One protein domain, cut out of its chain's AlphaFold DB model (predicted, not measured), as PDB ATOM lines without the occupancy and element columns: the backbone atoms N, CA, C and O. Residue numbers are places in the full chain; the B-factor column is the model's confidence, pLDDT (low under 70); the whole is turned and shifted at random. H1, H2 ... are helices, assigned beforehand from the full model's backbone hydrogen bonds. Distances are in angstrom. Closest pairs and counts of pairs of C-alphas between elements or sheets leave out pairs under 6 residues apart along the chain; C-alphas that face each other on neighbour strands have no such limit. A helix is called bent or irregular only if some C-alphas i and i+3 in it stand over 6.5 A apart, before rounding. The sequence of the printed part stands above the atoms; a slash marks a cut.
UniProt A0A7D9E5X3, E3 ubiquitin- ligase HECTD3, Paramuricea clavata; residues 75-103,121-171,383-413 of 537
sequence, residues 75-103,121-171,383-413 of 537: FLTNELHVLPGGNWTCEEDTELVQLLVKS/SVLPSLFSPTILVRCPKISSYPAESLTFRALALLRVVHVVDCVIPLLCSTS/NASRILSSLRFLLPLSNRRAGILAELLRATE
ATOM      1  N   PHE A  75      -4.763 -31.066  30.642       54.06
ATOM      2  CA  PHE A  75      -3.717 -32.062  30.445       54.06
ATOM      3  C   PHE A  75      -2.331 -31.454  30.674       54.06
ATOM      4  O   PHE A  75      -1.545 -31.960  31.473       54.06
ATOM      5  N   LEU A  76      -2.063 -30.313  30.039       51.59
ATOM      6  CA  LEU A  76      -0.772 -29.639  30.152       51.59
ATOM      7  C   LEU A  76      -0.573 -29.024  31.544       51.59
ATOM      8  O   LEU A  76       0.537 -29.006  32.056       51.59
ATOM      9  N   THR A  77      -1.642 -28.568  32.195       53.91
ATOM     10  CA  THR A  77      -1.614 -28.063  33.579       53.91
ATOM     11  C   THR A  77      -1.292 -29.180  34.564       53.91
ATOM     12  O   THR A  77      -0.464 -28.998  35.457       53.91
ATOM     13  N   ASN A  78      -1.897 -30.353  34.376       59.97
ATOM     14  CA  ASN A  78      -1.628 -31.532  35.188       59.97
ATOM     15  C   ASN A  78      -0.202 -32.062  34.967       59.97
ATOM     16  O   ASN A  78       0.461 -32.407  35.943       59.97
ATOM     17  N   GLU A  79       0.323 -32.047  33.736       56.78
ATOM     18  CA  GLU A  79       1.739 -32.357  33.479       56.78
ATOM     19  C   GLU A  79       2.696 -31.321  34.087       56.78
ATOM     20  O   GLU A  79       3.712 -31.695  34.668       56.78
ATOM     21  N   LEU A  80       2.369 -30.026  34.023       53.91
ATOM     22  CA  LEU A  80       3.181 -28.954  34.616       53.91
ATOM     23  C   LEU A  80       3.201 -28.968  36.147       53.91
ATOM     24  O   LEU A  80       4.122 -28.427  36.754       53.91
ATOM     25  N   HIS A  81       2.207 -29.581  36.785       55.75
ATOM     26  CA  HIS A  81       2.236 -29.834  38.225       55.75
ATOM     27  C   HIS A  81       3.158 -30.994  38.613       55.75
ATOM     28  O   HIS A  81       3.594 -31.064  39.761       55.75
ATOM     29  N   VAL A  82       3.451 -31.893  37.672       58.44
ATOM     30  CA  VAL A  82       4.321 -33.060  37.869       58.44
ATOM     31  C   VAL A  82       5.753 -32.770  37.411       58.44
ATOM     32  O   VAL A  82       6.698 -33.376  37.918       58.44
ATOM     33  N   LEU A  83       5.927 -31.823  36.486       56.94
ATOM     34  CA  LEU A  83       7.210 -31.450  35.916       56.94
ATOM     35  C   LEU A  83       7.490 -29.962  36.107       56.94
ATOM     36  O   LEU A  83       6.735 -29.115  35.624       56.94
ATOM     37  N   PRO A  84       8.626 -29.614  36.715       58.66
ATOM     38  CA  PRO A  84       9.732 -30.468  37.149       58.66
ATOM     39  C   PRO A  84       9.539 -30.990  38.585       58.66
ATOM     40  O   PRO A  84       8.772 -30.425  39.362       58.66
ATOM     41  N   GLY A  85      10.219 -32.089  38.933       64.19
ATOM     42  CA  GLY A  85      10.132 -32.704  40.265       64.19
ATOM     43  C   GLY A  85      10.471 -31.731  41.406       64.19
ATOM     44  O   GLY A  85      11.060 -30.677  41.181       64.19
ATOM     45  N   GLY A  86      10.130 -32.100  42.647       65.38
ATOM     46  CA  GLY A  86      10.119 -31.211  43.825       65.38
ATOM     47  C   GLY A  86      11.424 -30.497  44.223       65.38
ATOM     48  O   GLY A  86      11.406 -29.751  45.195       65.38
ATOM     49  N   ASN A  87      12.522 -30.686  43.486       75.69
ATOM     50  CA  ASN A  87      13.812 -30.030  43.713       75.69
ATOM     51  C   ASN A  87      14.089 -28.865  42.745       75.69
ATOM     52  O   ASN A  87      15.176 -28.298  42.808       75.69
ATOM     53  N   TRP A  88      13.156 -28.522  41.850       84.94
ATOM     54  CA  TRP A  88      13.379 -27.440  40.894       84.94
ATOM     55  C   TRP A  88      13.293 -26.050  41.530       84.94
ATOM     56  O   TRP A  88      12.409 -25.760  42.336       84.94
ATOM     57  N   THR A  89      14.181 -25.162  41.107       85.00
ATOM     58  CA  THR A  89      14.480 -23.856  41.691       85.00
ATOM     59  C   THR A  89      14.334 -22.727  40.665       85.00
ATOM     60  O   THR A  89      14.326 -22.935  39.449       85.00
ATOM     61  N   CYS A  90      14.230 -21.483  41.140       80.50
ATOM     62  CA  CYS A  90      14.157 -20.308  40.262       80.50
ATOM     63  C   CYS A  90      15.469 -20.062  39.494       80.50
ATOM     64  O   CYS A  90      15.472 -19.467  38.411       80.50
ATOM     65  N   GLU A  91      16.597 -20.519  40.033       82.94
ATOM     66  CA  GLU A  91      17.904 -20.467  39.387       82.94
ATOM     67  C   GLU A  91      17.942 -21.341  38.126       82.94
ATOM     68  O   GLU A  91      18.527 -20.932  37.122       82.94
ATOM     69  N   GLU A  92      17.284 -22.502  38.147       87.94
ATOM     70  CA  GLU A  92      17.173 -23.397  36.989       87.94
ATOM     71  C   GLU A  92      16.246 -22.823  35.916       87.94
ATOM     72  O   GLU A  92      16.584 -22.875  34.734       87.94
ATOM     73  N   ASP A  93      15.141 -22.174  36.307       87.00
ATOM     74  CA  ASP A  93      14.315 -21.404  35.366       87.00
ATOM     75  C   ASP A  93      15.125 -20.283  34.705       87.00
ATOM     76  O   ASP A  93      15.012 -20.046  33.502       87.00
ATOM     77  N   THR A  94      15.987 -19.606  35.464       85.69
ATOM     78  CA  THR A  94      16.846 -18.543  34.929       85.69
ATOM     79  C   THR A  94      17.862 -19.092  33.924       85.69
ATOM     80  O   THR A  94      18.063 -18.497  32.863       85.69
ATOM     81  N   GLU A  95      18.486 -20.230  34.222       88.12
ATOM     82  CA  GLU A  95      19.446 -20.889  33.329       88.12
ATOM     83  C   GLU A  95      18.774 -21.423  32.057       88.12
ATOM     84  O   GLU A  95      19.290 -21.237  30.952       88.12
ATOM     85  N   LEU A  96      17.569 -21.983  32.190       89.62
ATOM     86  CA  LEU A  96      16.743 -22.399  31.061       89.62
ATOM     87  C   LEU A  96      16.354 -21.207  30.179       89.62
ATOM     88  O   LEU A  96      16.468 -21.281  28.956       89.62
ATOM     89  N   VAL A  97      15.958 -20.076  30.770       87.75
ATOM     90  CA  VAL A  97      15.668 -18.848  30.015       87.75
ATOM     91  C   VAL A  97      16.909 -18.342  29.280       87.75
ATOM     92  O   VAL A  97      16.809 -17.974  28.112       87.75
ATOM     93  N   GLN A  98      18.088 -18.351  29.906       86.56
ATOM     94  CA  GLN A  98      19.334 -17.954  29.238       86.56
ATOM     95  C   GLN A  98      19.658 -18.855  28.042       86.56
ATOM     96  O   GLN A  98      20.040 -18.352  26.980       86.56
ATOM     97  N   LEU A  99      19.463 -20.169  28.190       88.88
ATOM     98  CA  LEU A  99      19.603 -21.120  27.093       88.88
ATOM     99  C   LEU A  99      18.619 -20.800  25.960       88.88
ATOM    100  O   LEU A  99      19.030 -20.706  24.805       88.88
ATOM    101  N   LEU A 100      17.342 -20.580  26.283       86.81
ATOM    102  CA  LEU A 100      16.309 -20.229  25.307       86.81
ATOM    103  C   LEU A 100      16.650 -18.936  24.567       86.81
ATOM    104  O   LEU A 100      16.587 -18.909  23.345       86.81
ATOM    105  N   VAL A 101      17.081 -17.887  25.269       83.69
ATOM    106  CA  VAL A 101      17.500 -16.617  24.655       83.69
ATOM    107  C   VAL A 101      18.670 -16.825  23.701       83.69
ATOM    108  O   VAL A 101      18.669 -16.282  22.600       83.69
ATOM    109  N   LYS A 102      19.670 -17.618  24.095       83.44
ATOM    110  CA  LYS A 102      20.848 -17.883  23.266       83.44
ATOM    111  C   LYS A 102      20.507 -18.701  22.022       83.44
ATOM    112  O   LYS A 102      21.019 -18.411  20.944       83.44
ATOM    113  N   SER A 103      19.650 -19.704  22.172       79.69
ATOM    114  CA  SER A 103      19.298 -20.623  21.091       79.69
ATOM    115  C   SER A 103      18.226 -20.062  20.152       79.69
ATOM    116  O   SER A 103      18.284 -20.312  18.952       79.69
ATOM    117  N   SER A 121       6.452 -24.757  19.539       61.56
ATOM    118  CA  SER A 121       7.150 -26.042  19.490       61.56
ATOM    119  C   SER A 121       8.586 -25.830  19.947       61.56
ATOM    120  O   SER A 121       9.439 -25.389  19.177       61.56
ATOM    121  N   VAL A 122       8.850 -26.117  21.216       75.19
ATOM    122  CA  VAL A 122      10.215 -26.367  21.674       75.19
ATOM    123  C   VAL A 122      10.484 -27.832  21.345       75.19
ATOM    124  O   VAL A 122       9.704 -28.698  21.731       75.19
ATOM    125  N   LEU A 123      11.514 -28.108  20.548       79.38
ATOM    126  CA  LEU A 123      11.877 -29.483  20.207       79.38
ATOM    127  C   LEU A 123      12.807 -30.049  21.287       79.38
ATOM    128  O   LEU A 123      13.743 -29.345  21.674       79.38
ATOM    129  N   PRO A 124      12.649 -31.322  21.698       82.12
ATOM    130  CA  PRO A 124      13.571 -31.970  22.636       82.12
ATOM    131  C   PRO A 124      15.038 -31.933  22.188       82.12
ATOM    132  O   PRO A 124      15.943 -31.870  23.015       82.12
ATOM    133  N   SER A 125      15.294 -31.880  20.876       82.25
ATOM    134  CA  SER A 125      16.642 -31.756  20.303       82.25
ATOM    135  C   SER A 125      17.387 -30.480  20.720       82.25
ATOM    136  O   SER A 125      18.621 -30.462  20.708       82.25
ATOM    137  N   LEU A 126      16.663 -29.434  21.143       84.69
ATOM    138  CA  LEU A 126      17.233 -28.212  21.718       84.69
ATOM    139  C   LEU A 126      18.017 -28.488  23.009       84.69
ATOM    140  O   LEU A 126      18.971 -27.777  23.316       84.69
ATOM    141  N   PHE A 127      17.628 -29.533  23.737       89.50
ATOM    142  CA  PHE A 127      18.219 -29.949  25.006       89.50
ATOM    143  C   PHE A 127      19.154 -31.145  24.833       89.50
ATOM    144  O   PHE A 127      19.336 -31.945  25.748       89.50
ATOM    145  N   SER A 128      19.756 -31.287  23.649       86.62
ATOM    146  CA  SER A 128      20.775 -32.312  23.445       86.62
ATOM    147  C   SER A 128      21.966 -32.096  24.397       86.62
ATOM    148  O   SER A 128      22.344 -30.947  24.663       86.62
ATOM    149  N   PRO A 129      22.608 -33.175  24.888       84.75
ATOM    150  CA  PRO A 129      23.707 -33.072  25.850       84.75
ATOM    151  C   PRO A 129      24.849 -32.160  25.387       84.75
ATOM    152  O   PRO A 129      25.455 -31.472  26.200       84.75
ATOM    153  N   THR A 130      25.106 -32.097  24.076       83.88
ATOM    154  CA  THR A 130      26.132 -31.238  23.461       83.88
ATOM    155  C   THR A 130      25.832 -29.745  23.609       83.88
ATOM    156  O   THR A 130      26.755 -28.945  23.768       83.88
ATOM    157  N   ILE A 131      24.556 -29.355  23.587       82.25
ATOM    158  CA  ILE A 131      24.111 -27.971  23.789       82.25
ATOM    159  C   ILE A 131      24.138 -27.622  25.284       82.25
ATOM    160  O   ILE A 131      24.591 -26.536  25.659       82.25
ATOM    161  N   LEU A 132      23.717 -28.564  26.136       86.50
ATOM    162  CA  LEU A 132      23.637 -28.388  27.588       86.50
ATOM    163  C   LEU A 132      24.998 -28.338  28.295       86.50
ATOM    164  O   LEU A 132      25.049 -27.906  29.441       86.50
ATOM    165  N   VAL A 133      26.114 -28.661  27.623       83.62
ATOM    166  CA  VAL A 133      27.478 -28.507  28.185       83.62
ATOM    167  C   VAL A 133      27.718 -27.095  28.742       83.62
ATOM    168  O   VAL A 133      28.481 -26.909  29.685       83.62
ATOM    169  N   ARG A 134      27.055 -26.081  28.172       80.81
ATOM    170  CA  ARG A 134      27.176 -24.676  28.595       80.81
ATOM    171  C   ARG A 134      26.226 -24.279  29.734       80.81
ATOM    172  O   ARG A 134      26.323 -23.148  30.203       80.81
ATOM    173  N   CYS A 135      25.331 -25.175  30.143       85.62
ATOM    174  CA  CYS A 135      24.301 -24.972  31.159       85.62
ATOM    175  C   CYS A 135      24.259 -26.197  32.100       85.62
ATOM    176  O   CYS A 135      23.344 -27.024  32.016       85.62
ATOM    177  N   PRO A 136      25.286 -26.368  32.958       84.00
ATOM    178  CA  PRO A 136      25.467 -27.580  33.748       84.00
ATOM    179  C   PRO A 136      24.344 -27.820  34.761       84.00
ATOM    180  O   PRO A 136      24.080 -28.984  35.060       84.00
ATOM    181  N   LYS A 137      23.640 -26.789  35.257       85.62
ATOM    182  CA  LYS A 137      22.584 -27.008  36.264       85.62
ATOM    183  C   LYS A 137      21.351 -27.669  35.674       85.62
ATOM    184  O   LYS A 137      20.705 -28.458  36.344       85.62
ATOM    185  N   ILE A 138      21.047 -27.375  34.411       90.06
ATOM    186  CA  ILE A 138      19.924 -28.004  33.711       90.06
ATOM    187  C   ILE A 138      20.334 -29.287  32.968       90.06
ATOM    188  O   ILE A 138      19.474 -30.009  32.475       90.06
ATOM    189  N   SER A 139      21.634 -29.604  32.909       87.44
ATOM    190  CA  SER A 139      22.174 -30.764  32.179       87.44
ATOM    191  C   SER A 139      21.763 -32.124  32.754       87.44
ATOM    192  O   SER A 139      21.729 -33.112  32.024       87.44
ATOM    193  N   SER A 140      21.417 -32.173  34.042       87.25
ATOM    194  CA  SER A 140      20.974 -33.390  34.730       87.25
ATOM    195  C   SER A 140      19.508 -33.745  34.473       87.25
ATOM    196  O   SER A 140      19.062 -34.807  34.905       87.25
ATOM    197  N   TYR A 141      18.746 -32.871  33.809       87.81
ATOM    198  CA  TYR A 141      17.314 -33.057  33.601       87.81
ATOM    199  C   TYR A 141      16.998 -33.665  32.225       87.81
ATOM    200  O   TYR A 141      17.665 -33.335  31.241       87.81
ATOM    201  N   PRO A 142      15.958 -34.518  32.118       87.81
ATOM    202  CA  PRO A 142      15.522 -35.072  30.838       87.81
ATOM    203  C   PRO A 142      15.104 -33.985  29.838       87.81
ATOM    204  O   PRO A 142      14.432 -33.015  30.206       87.81
ATOM    205  N   ALA A 143      15.441 -34.180  28.561       85.75
ATOM    206  CA  ALA A 143      15.143 -33.234  27.485       85.75
ATOM    207  C   ALA A 143      13.637 -32.950  27.349       85.75
ATOM    208  O   ALA A 143      13.234 -31.818  27.079       85.75
ATOM    209  N   GLU A 144      12.794 -33.954  27.581       82.19
ATOM    210  CA  GLU A 144      11.338 -33.837  27.572       82.19
ATOM    211  C   GLU A 144      10.859 -32.904  28.691       82.19
ATOM    212  O   GLU A 144      10.082 -31.984  28.441       82.19
ATOM    213  N   SER A 145      11.389 -33.056  29.909       84.50
ATOM    214  CA  SER A 145      11.036 -32.199  31.050       84.50
ATOM    215  C   SER A 145      11.440 -30.741  30.814       84.50
ATOM    216  O   SER A 145      10.641 -29.830  31.044       84.50
ATOM    217  N   LEU A 146      12.643 -30.520  30.273       88.00
ATOM    218  CA  LEU A 146      13.110 -29.190  29.877       88.00
ATOM    219  C   LEU A 146      12.237 -28.584  28.772       88.00
ATOM    220  O   LEU A 146      11.950 -27.387  28.792       88.00
ATOM    221  N   THR A 147      11.755 -29.417  27.848       84.88
ATOM    222  CA  THR A 147      10.834 -29.013  26.780       84.88
ATOM    223  C   THR A 147       9.507 -28.527  27.338       84.88
ATOM    224  O   THR A 147       9.086 -27.415  27.017       84.88
ATOM    225  N   PHE A 148       8.873 -29.300  28.220       82.19
ATOM    226  CA  PHE A 148       7.619 -28.898  28.855       82.19
ATOM    227  C   PHE A 148       7.771 -27.613  29.672       82.19
ATOM    228  O   PHE A 148       6.957 -26.695  29.542       82.19
ATOM    229  N   ARG A 149       8.852 -27.493  30.452       86.62
ATOM    230  CA  ARG A 149       9.117 -26.285  31.244       86.62
ATOM    231  C   ARG A 149       9.357 -25.062  30.360       86.62
ATOM    232  O   ARG A 149       8.799 -23.998  30.620       86.62
ATOM    233  N   ALA A 150      10.120 -25.214  29.279       87.88
ATOM    234  CA  ALA A 150      10.337 -24.148  28.306       87.88
ATOM    235  C   ALA A 150       9.024 -23.698  27.647       87.88
ATOM    236  O   ALA A 150       8.780 -22.499  27.516       87.88
ATOM    237  N   LEU A 151       8.145 -24.638  27.286       82.75
ATOM    238  CA  LEU A 151       6.813 -24.329  26.762       82.75
ATOM    239  C   LEU A 151       5.966 -23.547  27.769       82.75
ATOM    240  O   LEU A 151       5.319 -22.571  27.389       82.75
ATOM    241  N   ALA A 152       6.000 -23.930  29.046       83.12
ATOM    242  CA  ALA A 152       5.299 -23.223  30.114       83.12
ATOM    243  C   ALA A 152       5.781 -21.775  30.248       83.12
ATOM    244  O   ALA A 152       4.970 -20.849  30.230       83.12
ATOM    245  N   LEU A 153       7.100 -21.571  30.308       85.94
ATOM    246  CA  LEU A 153       7.708 -20.244  30.412       85.94
ATOM    247  C   LEU A 153       7.340 -19.372  29.205       85.94
ATOM    248  O   LEU A 153       6.964 -18.214  29.379       85.94
ATOM    249  N   LEU A 154       7.362 -19.927  27.990       84.69
ATOM    250  CA  LEU A 154       6.960 -19.207  26.777       84.69
ATOM    251  C   LEU A 154       5.465 -18.846  26.770       84.69
ATOM    252  O   LEU A 154       5.103 -17.760  26.317       84.69
ATOM    253  N   ARG A 155       4.590 -19.707  27.308       82.00
ATOM    254  CA  ARG A 155       3.160 -19.393  27.487       82.00
ATOM    255  C   ARG A 155       2.950 -18.285  28.518       82.00
ATOM    256  O   ARG A 155       2.185 -17.361  28.255       82.00
ATOM    257  N   VAL A 156       3.659 -18.325  29.650       83.00
ATOM    258  CA  VAL A 156       3.623 -17.251  30.658       83.00
ATOM    259  C   VAL A 156       4.082 -15.933  30.039       83.00
ATOM    260  O   VAL A 156       3.388 -14.930  30.162       83.00
ATOM    261  N   VAL A 157       5.196 -15.937  29.301       83.69
ATOM    262  CA  VAL A 157       5.689 -14.759  28.571       83.69
ATOM    263  C   VAL A 157       4.646 -14.238  27.585       83.69
ATOM    264  O   VAL A 157       4.446 -13.029  27.497       83.69
ATOM    265  N   HIS A 158       3.937 -15.119  26.879       82.00
ATOM    266  CA  HIS A 158       2.870 -14.711  25.970       82.00
ATOM    267  C   HIS A 158       1.710 -14.013  26.696       82.00
ATOM    268  O   HIS A 158       1.257 -12.957  26.255       82.00
ATOM    269  N   VAL A 159       1.255 -14.562  27.828       81.25
ATOM    270  CA  VAL A 159       0.224 -13.926  28.666       81.25
ATOM    271  C   VAL A 159       0.708 -12.565  29.160       81.25
ATOM    272  O   VAL A 159      -0.008 -11.573  29.044       81.25
ATOM    273  N   VAL A 160       1.948 -12.498  29.643       77.12
ATOM    274  CA  VAL A 160       2.593 -11.258  30.082       77.12
ATOM    275  C   VAL A 160       2.613 -10.228  28.942       77.12
ATOM    276  O   VAL A 160       2.166  -9.100  29.137       77.12
ATOM    277  N   ASP A 161       3.004 -10.613  27.726       78.56
ATOM    278  CA  ASP A 161       2.998  -9.742  26.538       78.56
ATOM    279  C   ASP A 161       1.596  -9.223  26.164       78.56
ATOM    280  O   ASP A 161       1.471  -8.121  25.616       78.56
ATOM    281  N   CYS A 162       0.544  -9.993  26.441       80.75
ATOM    282  CA  CYS A 162      -0.847  -9.607  26.199       80.75
ATOM    283  C   CYS A 162      -1.399  -8.672  27.285       80.75
ATOM    284  O   CYS A 162      -2.147  -7.746  26.974       80.75
ATOM    285  N   VAL A 163      -1.020  -8.894  28.544       73.69
ATOM    286  CA  VAL A 163      -1.552  -8.171  29.708       73.69
ATOM    287  C   VAL A 163      -0.794  -6.871  29.974       73.69
ATOM    288  O   VAL A 163      -1.377  -5.894  30.436       73.69
ATOM    289  N   ILE A 164       0.491  -6.803  29.639       72.00
ATOM    290  CA  ILE A 164       1.330  -5.628  29.899       72.00
ATOM    291  C   ILE A 164       0.773  -4.323  29.326       72.00
ATOM    292  O   ILE A 164       0.718  -3.352  30.072       72.00
ATOM    293  N   PRO A 165       0.300  -4.252  28.068       70.56
ATOM    294  CA  PRO A 165      -0.321  -3.033  27.550       70.56
ATOM    295  C   PRO A 165      -1.528  -2.561  28.370       70.56
ATOM    296  O   PRO A 165      -1.862  -1.385  28.315       70.56
ATOM    297  N   LEU A 166      -2.182  -3.459  29.113       70.19
ATOM    298  CA  LEU A 166      -3.299  -3.143  30.002       70.19
ATOM    299  C   LEU A 166      -2.821  -2.660  31.374       70.19
ATOM    300  O   LEU A 166      -3.420  -1.756  31.938       70.19
ATOM    301  N   LEU A 167      -1.728  -3.227  31.892       64.44
ATOM    302  CA  LEU A 167      -1.119  -2.806  33.162       64.44
ATOM    303  C   LEU A 167      -0.376  -1.469  33.049       64.44
ATOM    304  O   LEU A 167      -0.233  -0.745  34.029       64.44
ATOM    305  N   CYS A 168       0.121  -1.164  31.855       62.16
ATOM    306  CA  CYS A 168       0.973  -0.020  31.568       62.16
ATOM    307  C   CYS A 168       0.233   1.208  31.005       62.16
ATOM    308  O   CYS A 168       0.834   2.269  30.852       62.16
ATOM    309  N   SER A 169      -1.048   1.092  30.647       55.75
ATOM    310  CA  SER A 169      -1.788   2.109  29.884       55.75
ATOM    311  C   SER A 169      -2.262   3.330  30.681       55.75
ATOM    312  O   SER A 169      -3.038   4.127  30.161       55.75
ATOM    313  N   THR A 170      -1.747   3.587  31.882       44.69
ATOM    314  CA  THR A 170      -2.086   4.784  32.678       44.69
ATOM    315  C   THR A 170      -1.425   6.081  32.174       44.69
ATOM    316  O   THR A 170      -1.218   7.014  32.943       44.69
ATOM    317  N   SER A 171      -1.075   6.184  30.886       39.25
ATOM    318  CA  SER A 171      -0.571   7.432  30.301       39.25
ATOM    319  C   SER A 171      -1.723   8.352  29.875       39.25
ATOM    320  O   SER A 171      -2.443   7.980  28.948       39.25
ATOM    321  N   ASN A 383       0.782  -2.184  41.763       59.84
ATOM    322  CA  ASN A 383       0.928  -3.649  41.845       59.84
ATOM    323  C   ASN A 383       1.711  -4.226  40.645       59.84
ATOM    324  O   ASN A 383       2.434  -5.215  40.775       59.84
ATOM    325  N   ALA A 384       1.659  -3.538  39.499       60.41
ATOM    326  CA  ALA A 384       2.469  -3.804  38.317       60.41
ATOM    327  C   ALA A 384       3.990  -3.750  38.575       60.41
ATOM    328  O   ALA A 384       4.705  -4.625  38.100       60.41
ATOM    329  N   SER A 385       4.502  -2.788  39.350       61.84
ATOM    330  CA  SER A 385       5.931  -2.675  39.695       61.84
ATOM    331  C   SER A 385       6.451  -3.914  40.435       61.84
ATOM    332  O   SER A 385       7.536  -4.412  40.116       61.84
ATOM    333  N   ARG A 386       5.670  -4.451  41.382       66.50
ATOM    334  CA  ARG A 386       6.027  -5.659  42.145       66.50
ATOM    335  C   ARG A 386       6.012  -6.897  41.249       66.50
ATOM    336  O   ARG A 386       7.003  -7.618  41.192       66.50
ATOM    337  N   ILE A 387       4.935  -7.081  40.484       68.12
ATOM    338  CA  ILE A 387       4.773  -8.212  39.557       68.12
ATOM    339  C   ILE A 387       5.882  -8.212  38.494       68.12
ATOM    340  O   ILE A 387       6.517  -9.236  38.254       68.12
ATOM    341  N   LEU A 388       6.175  -7.058  37.890       67.12
ATOM    342  CA  LEU A 388       7.221  -6.936  36.870       67.12
ATOM    343  C   LEU A 388       8.628  -7.160  37.438       67.12
ATOM    344  O   LEU A 388       9.490  -7.675  36.729       67.12
ATOM    345  N   SER A 389       8.858  -6.825  38.710       68.88
ATOM    346  CA  SER A 389      10.126  -7.125  39.386       68.88
ATOM    347  C   SER A 389      10.320  -8.634  39.565       68.88
ATOM    348  O   SER A 389      11.396  -9.144  39.258       68.88
ATOM    349  N   SER A 390       9.272  -9.362  39.963       69.44
ATOM    350  CA  SER A 390       9.300 -10.827  40.099       69.44
ATOM    351  C   SER A 390       9.426 -11.558  38.758       69.44
ATOM    352  O   SER A 390      10.032 -12.622  38.688       69.44
ATOM    353  N   LEU A 391       8.905 -10.980  37.673       72.62
ATOM    354  CA  LEU A 391       8.952 -11.567  36.328       72.62
ATOM    355  C   LEU A 391      10.122 -11.041  35.479       72.62
ATOM    356  O   LEU A 391      10.204 -11.331  34.284       72.62
ATOM    357  N   ARG A 392      11.053 -10.278  36.068       77.62
ATOM    358  CA  ARG A 392      12.138  -9.606  35.332       77.62
ATOM    359  C   ARG A 392      13.007 -10.576  34.532       77.62
ATOM    360  O   ARG A 392      13.464 -10.233  33.442       77.62
ATOM    361  N   PHE A 393      13.227 -11.779  35.062       82.00
ATOM    362  CA  PHE A 393      14.036 -12.809  34.410       82.00
ATOM    363  C   PHE A 393      13.392 -13.355  33.126       82.00
ATOM    364  O   PHE A 393      14.116 -13.864  32.280       82.00
ATOM    365  N   LEU A 394      12.075 -13.190  32.941       83.00
ATOM    366  CA  LEU A 394      11.337 -13.586  31.734       83.00
ATOM    367  C   LEU A 394      11.365 -12.519  30.631       83.00
ATOM    368  O   LEU A 394      11.128 -12.827  29.465       83.00
ATOM    369  N   LEU A 395      11.684 -11.263  30.968       78.50
ATOM    370  CA  LEU A 395      11.736 -10.153  30.007       78.50
ATOM    371  C   LEU A 395      12.645 -10.394  28.791       78.50
ATOM    372  O   LEU A 395      12.301  -9.900  27.720       78.50
ATOM    373  N   PRO A 396      13.777 -11.119  28.883       82.62
ATOM    374  CA  PRO A 396      14.576 -11.472  27.712       82.62
ATOM    375  C   PRO A 396      13.816 -12.257  26.631       82.62
ATOM    376  O   PRO A 396      14.199 -12.167  25.470       82.62
ATOM    377  N   LEU A 397      12.757 -12.990  26.994       82.19
ATOM    378  CA  LEU A 397      11.915 -13.759  26.067       82.19
ATOM    379  C   LEU A 397      10.711 -12.959  25.539       82.19
ATOM    380  O   LEU A 397      10.063 -13.387  24.587       82.19
ATOM    381  N   SER A 398      10.391 -11.819  26.155       81.25
ATOM    382  CA  SER A 398       9.237 -10.987  25.800       81.25
ATOM    383  C   SER A 398       9.478 -10.207  24.506       81.25
ATOM    384  O   SER A 398      10.480  -9.499  24.363       81.25
ATOM    385  N   ASN A 399       8.499 -10.227  23.596       77.75
ATOM    386  CA  ASN A 399       8.540  -9.408  22.378       77.75
ATOM    387  C   ASN A 399       8.270  -7.928  22.668       77.75
ATOM    388  O   ASN A 399       8.608  -7.051  21.872       77.75
ATOM    389  N   ARG A 400       7.656  -7.634  23.816       74.50
ATOM    390  CA  ARG A 400       7.400  -6.269  24.272       74.50
ATOM    391  C   ARG A 400       8.481  -5.738  25.198       74.50
ATOM    392  O   ARG A 400       8.323  -4.619  25.668       74.50
ATOM    393  N   ARG A 401       9.592  -6.455  25.413       77.19
ATOM    394  CA  ARG A 401      10.687  -6.051  26.313       77.19
ATOM    395  C   ARG A 401      11.040  -4.569  26.215       77.19
ATOM    396  O   ARG A 401      11.137  -3.914  27.242       77.19
ATOM    397  N   ALA A 402      11.236  -4.042  25.006       73.31
ATOM    398  CA  ALA A 402      11.583  -2.633  24.817       73.31
ATOM    399  C   ALA A 402      10.481  -1.694  25.333       73.31
ATOM    400  O   ALA A 402      10.778  -0.739  26.044       73.31
ATOM    401  N   GLY A 403       9.216  -2.005  25.039       71.81
ATOM    402  CA  GLY A 403       8.063  -1.272  25.560       71.81
ATOM    403  C   GLY A 403       7.928  -1.402  27.076       71.81
ATOM    404  O   GLY A 403       7.733  -0.402  27.749       71.81
ATOM    405  N   ILE A 404       8.117  -2.603  27.629       70.81
ATOM    406  CA  ILE A 404       8.068  -2.864  29.076       70.81
ATOM    407  C   ILE A 404       9.149  -2.084  29.803       70.81
ATOM    408  O   ILE A 404       8.882  -1.452  30.815       70.81
ATOM    409  N   LEU A 405      10.377  -2.136  29.292       74.19
ATOM    410  CA  LEU A 405      11.496  -1.414  29.868       74.19
ATOM    411  C   LEU A 405      11.262   0.086  29.781       74.19
ATOM    412  O   LEU A 405      11.427   0.747  30.794       74.19
ATOM    413  N   ALA A 406      10.842   0.606  28.625       73.12
ATOM    414  CA  ALA A 406      10.511   2.019  28.472       73.12
ATOM    415  C   ALA A 406       9.444   2.456  29.479       73.12
ATOM    416  O   ALA A 406       9.523   3.546  30.029       73.12
ATOM    417  N   GLU A 407       8.482   1.586  29.759       72.00
ATOM    418  CA  GLU A 407       7.346   1.911  30.599       72.00
ATOM    419  C   GLU A 407       7.628   1.759  32.095       72.00
ATOM    420  O   GLU A 407       7.248   2.598  32.901       72.00
ATOM    421  N   LEU A 408       8.404   0.747  32.477       71.00
ATOM    422  CA  LEU A 408       9.005   0.659  33.806       71.00
ATOM    423  C   LEU A 408       9.950   1.830  34.067       71.00
ATOM    424  O   LEU A 408       9.965   2.363  35.170       71.00
ATOM    425  N   LEU A 409      10.745   2.226  33.067       73.00
ATOM    426  CA  LEU A 409      11.609   3.401  33.143       73.00
ATOM    427  C   LEU A 409      10.759   4.651  33.366       73.00
ATOM    428  O   LEU A 409      10.999   5.355  34.342       73.00
ATOM    429  N   ARG A 410       9.716   4.846  32.557       71.81
ATOM    430  CA  ARG A 410       8.804   5.986  32.656       71.81
ATOM    431  C   ARG A 410       8.022   6.026  33.966       71.81
ATOM    432  O   ARG A 410       7.919   7.080  34.572       71.81
ATOM    433  N   ALA A 411       7.518   4.896  34.452       66.44
ATOM    434  CA  ALA A 411       6.822   4.812  35.738       66.44
ATOM    435  C   ALA A 411       7.740   5.120  36.934       66.44
ATOM    436  O   ALA A 411       7.260   5.473  38.007       66.44
ATOM    437  N   THR A 412       9.056   4.968  36.758       66.88
ATOM    438  CA  THR A 412      10.061   5.375  37.749       66.88
ATOM    439  C   THR A 412      10.591   6.795  37.540       66.88
ATOM    440  O   THR A 412      11.403   7.240  38.348       66.88
ATOM    441  N   GLU A 413      10.177   7.497  36.480       72.31
ATOM    442  CA  GLU A 413      10.507   8.913  36.307       72.31
ATOM    443  C   GLU A 413       9.780   9.726  37.379       72.31
ATOM    444  O   GLU A 413       8.574   9.585  37.582       72.31
TER     445      GLU A 413
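Overview. This is residues 75 to 103, 121 to 171 and 383 to 413 of the 537 residues of the protein "E3 ubiquitin- ligase HECTD3" of Paramuricea clavata (UniProt A0A7D9E5X3). One long helix, H5, forms a spine with shorter helices set along it: H2 and H7, side by side, cross it about perpendicular, the small H3 packs on its beginning with H4 beyond, and H6 and H8 lie loosely near its end. H1 crosses H5 on another side, roughly opposite H2. The 111 printed residues include eight named helices, H1 to H8 in chain order, and no named strand; the class is all helix. The whole is only just compact, close to loose, with a radius of gyration of the C-alphas of 15.5 A, and only just elongated, spanning 47 by 31 by 25 A.

Arrangement. H5, residues 143 to 167, is the hub, touching four helices; it has a kink of 28 degrees near residue 161. H2, residues 90 to 103, touches residues 146 to 150 of H5 with its residues 96 to 100, about perpendicular at 89 degrees; the closest C-alphas, of Leu 96 and Ala 150, are 7.2 A apart. H7, residues 392 to 397, touches residues 153 to 157 of H5, about perpendicular at 78 degrees, closest at the C-alphas of Val 157 and Leu 394, 6.6 A. H2 and H7 touch at a shallow tilt of 23 degrees, the same way, with the C-alphas of Thr 94 and Phe 393 closest at 6.4 A. The helix packing is mostly crossed: of the 4 pairs of helices that touch and have a tilt, H1 and H5, H2 and H5, H2 and H7, and H5 and H7, 1 is at a shallow tilt. H3, residues 124 to 127, touches residues 143 to 147 of H5; the C-alphas of Phe 127 and Ala 143 are closest, 5.1 A apart. H4, residues 129 to 132, meets H3 only through their link. H1, residues 75 to 82, only just touches H5, with 3 pairs of C-alphas within 8 A, the closest Leu 80 and Phe 148 at 7.3 A. H8, residues 401 to 411, is close to but not clearly touching H5, the closest C-alphas being those of Ile 164 and Ile 404, 7.3 A. H6, residues 383 to 390, is likewise close to but not clearly touching H5, closest at the C-alphas of Leu 167 and Ala 384, 6.4 A. In H1, H2, H6 and H8 every O i to N i+4 pair is within hydrogen-bond range, in H5 19 of 21, in H7 0 of 2 with 2 of 3 O i to N i+3 pairs; H3 and H4 are too short for an O i to N i+4 pair.

Along the chain. H5 is 35.0 A long, from C-alpha 143 at (15.143, -33.234, 27.485) to C-alpha 167 at (-1.119, -2.806, 33.162). H2 measures 19.9 A, H8 14.9 A, H6 11.2 A, H1 11.0 A, H7 10.2 A, H3 5.6 A and H4 5.0 A. H1 begins at C-alpha 75, (-3.717, -32.062, 30.445). H5 and H7 are only just irregular: C-alphas 162 and 165 are 6.7 A apart, and C-alphas 393 and 396 are 6.9 A apart.

Size, cuts and confidence. The C-alphas farthest apart, of Thr 130 and Ser 171, are 47.5 A apart. Residues 104 to 120 and 172 to 382 are not printed; the C-alpha gaps are 13.4 A from 103 to 121 and 16.1 A from 171 to 383. Of the links that are printed whole, none is long. Mean pLDDT of the printed part is 76.0; 28 residues are under 70, among them 75 to 86, 167 to 171 and 383 to 390.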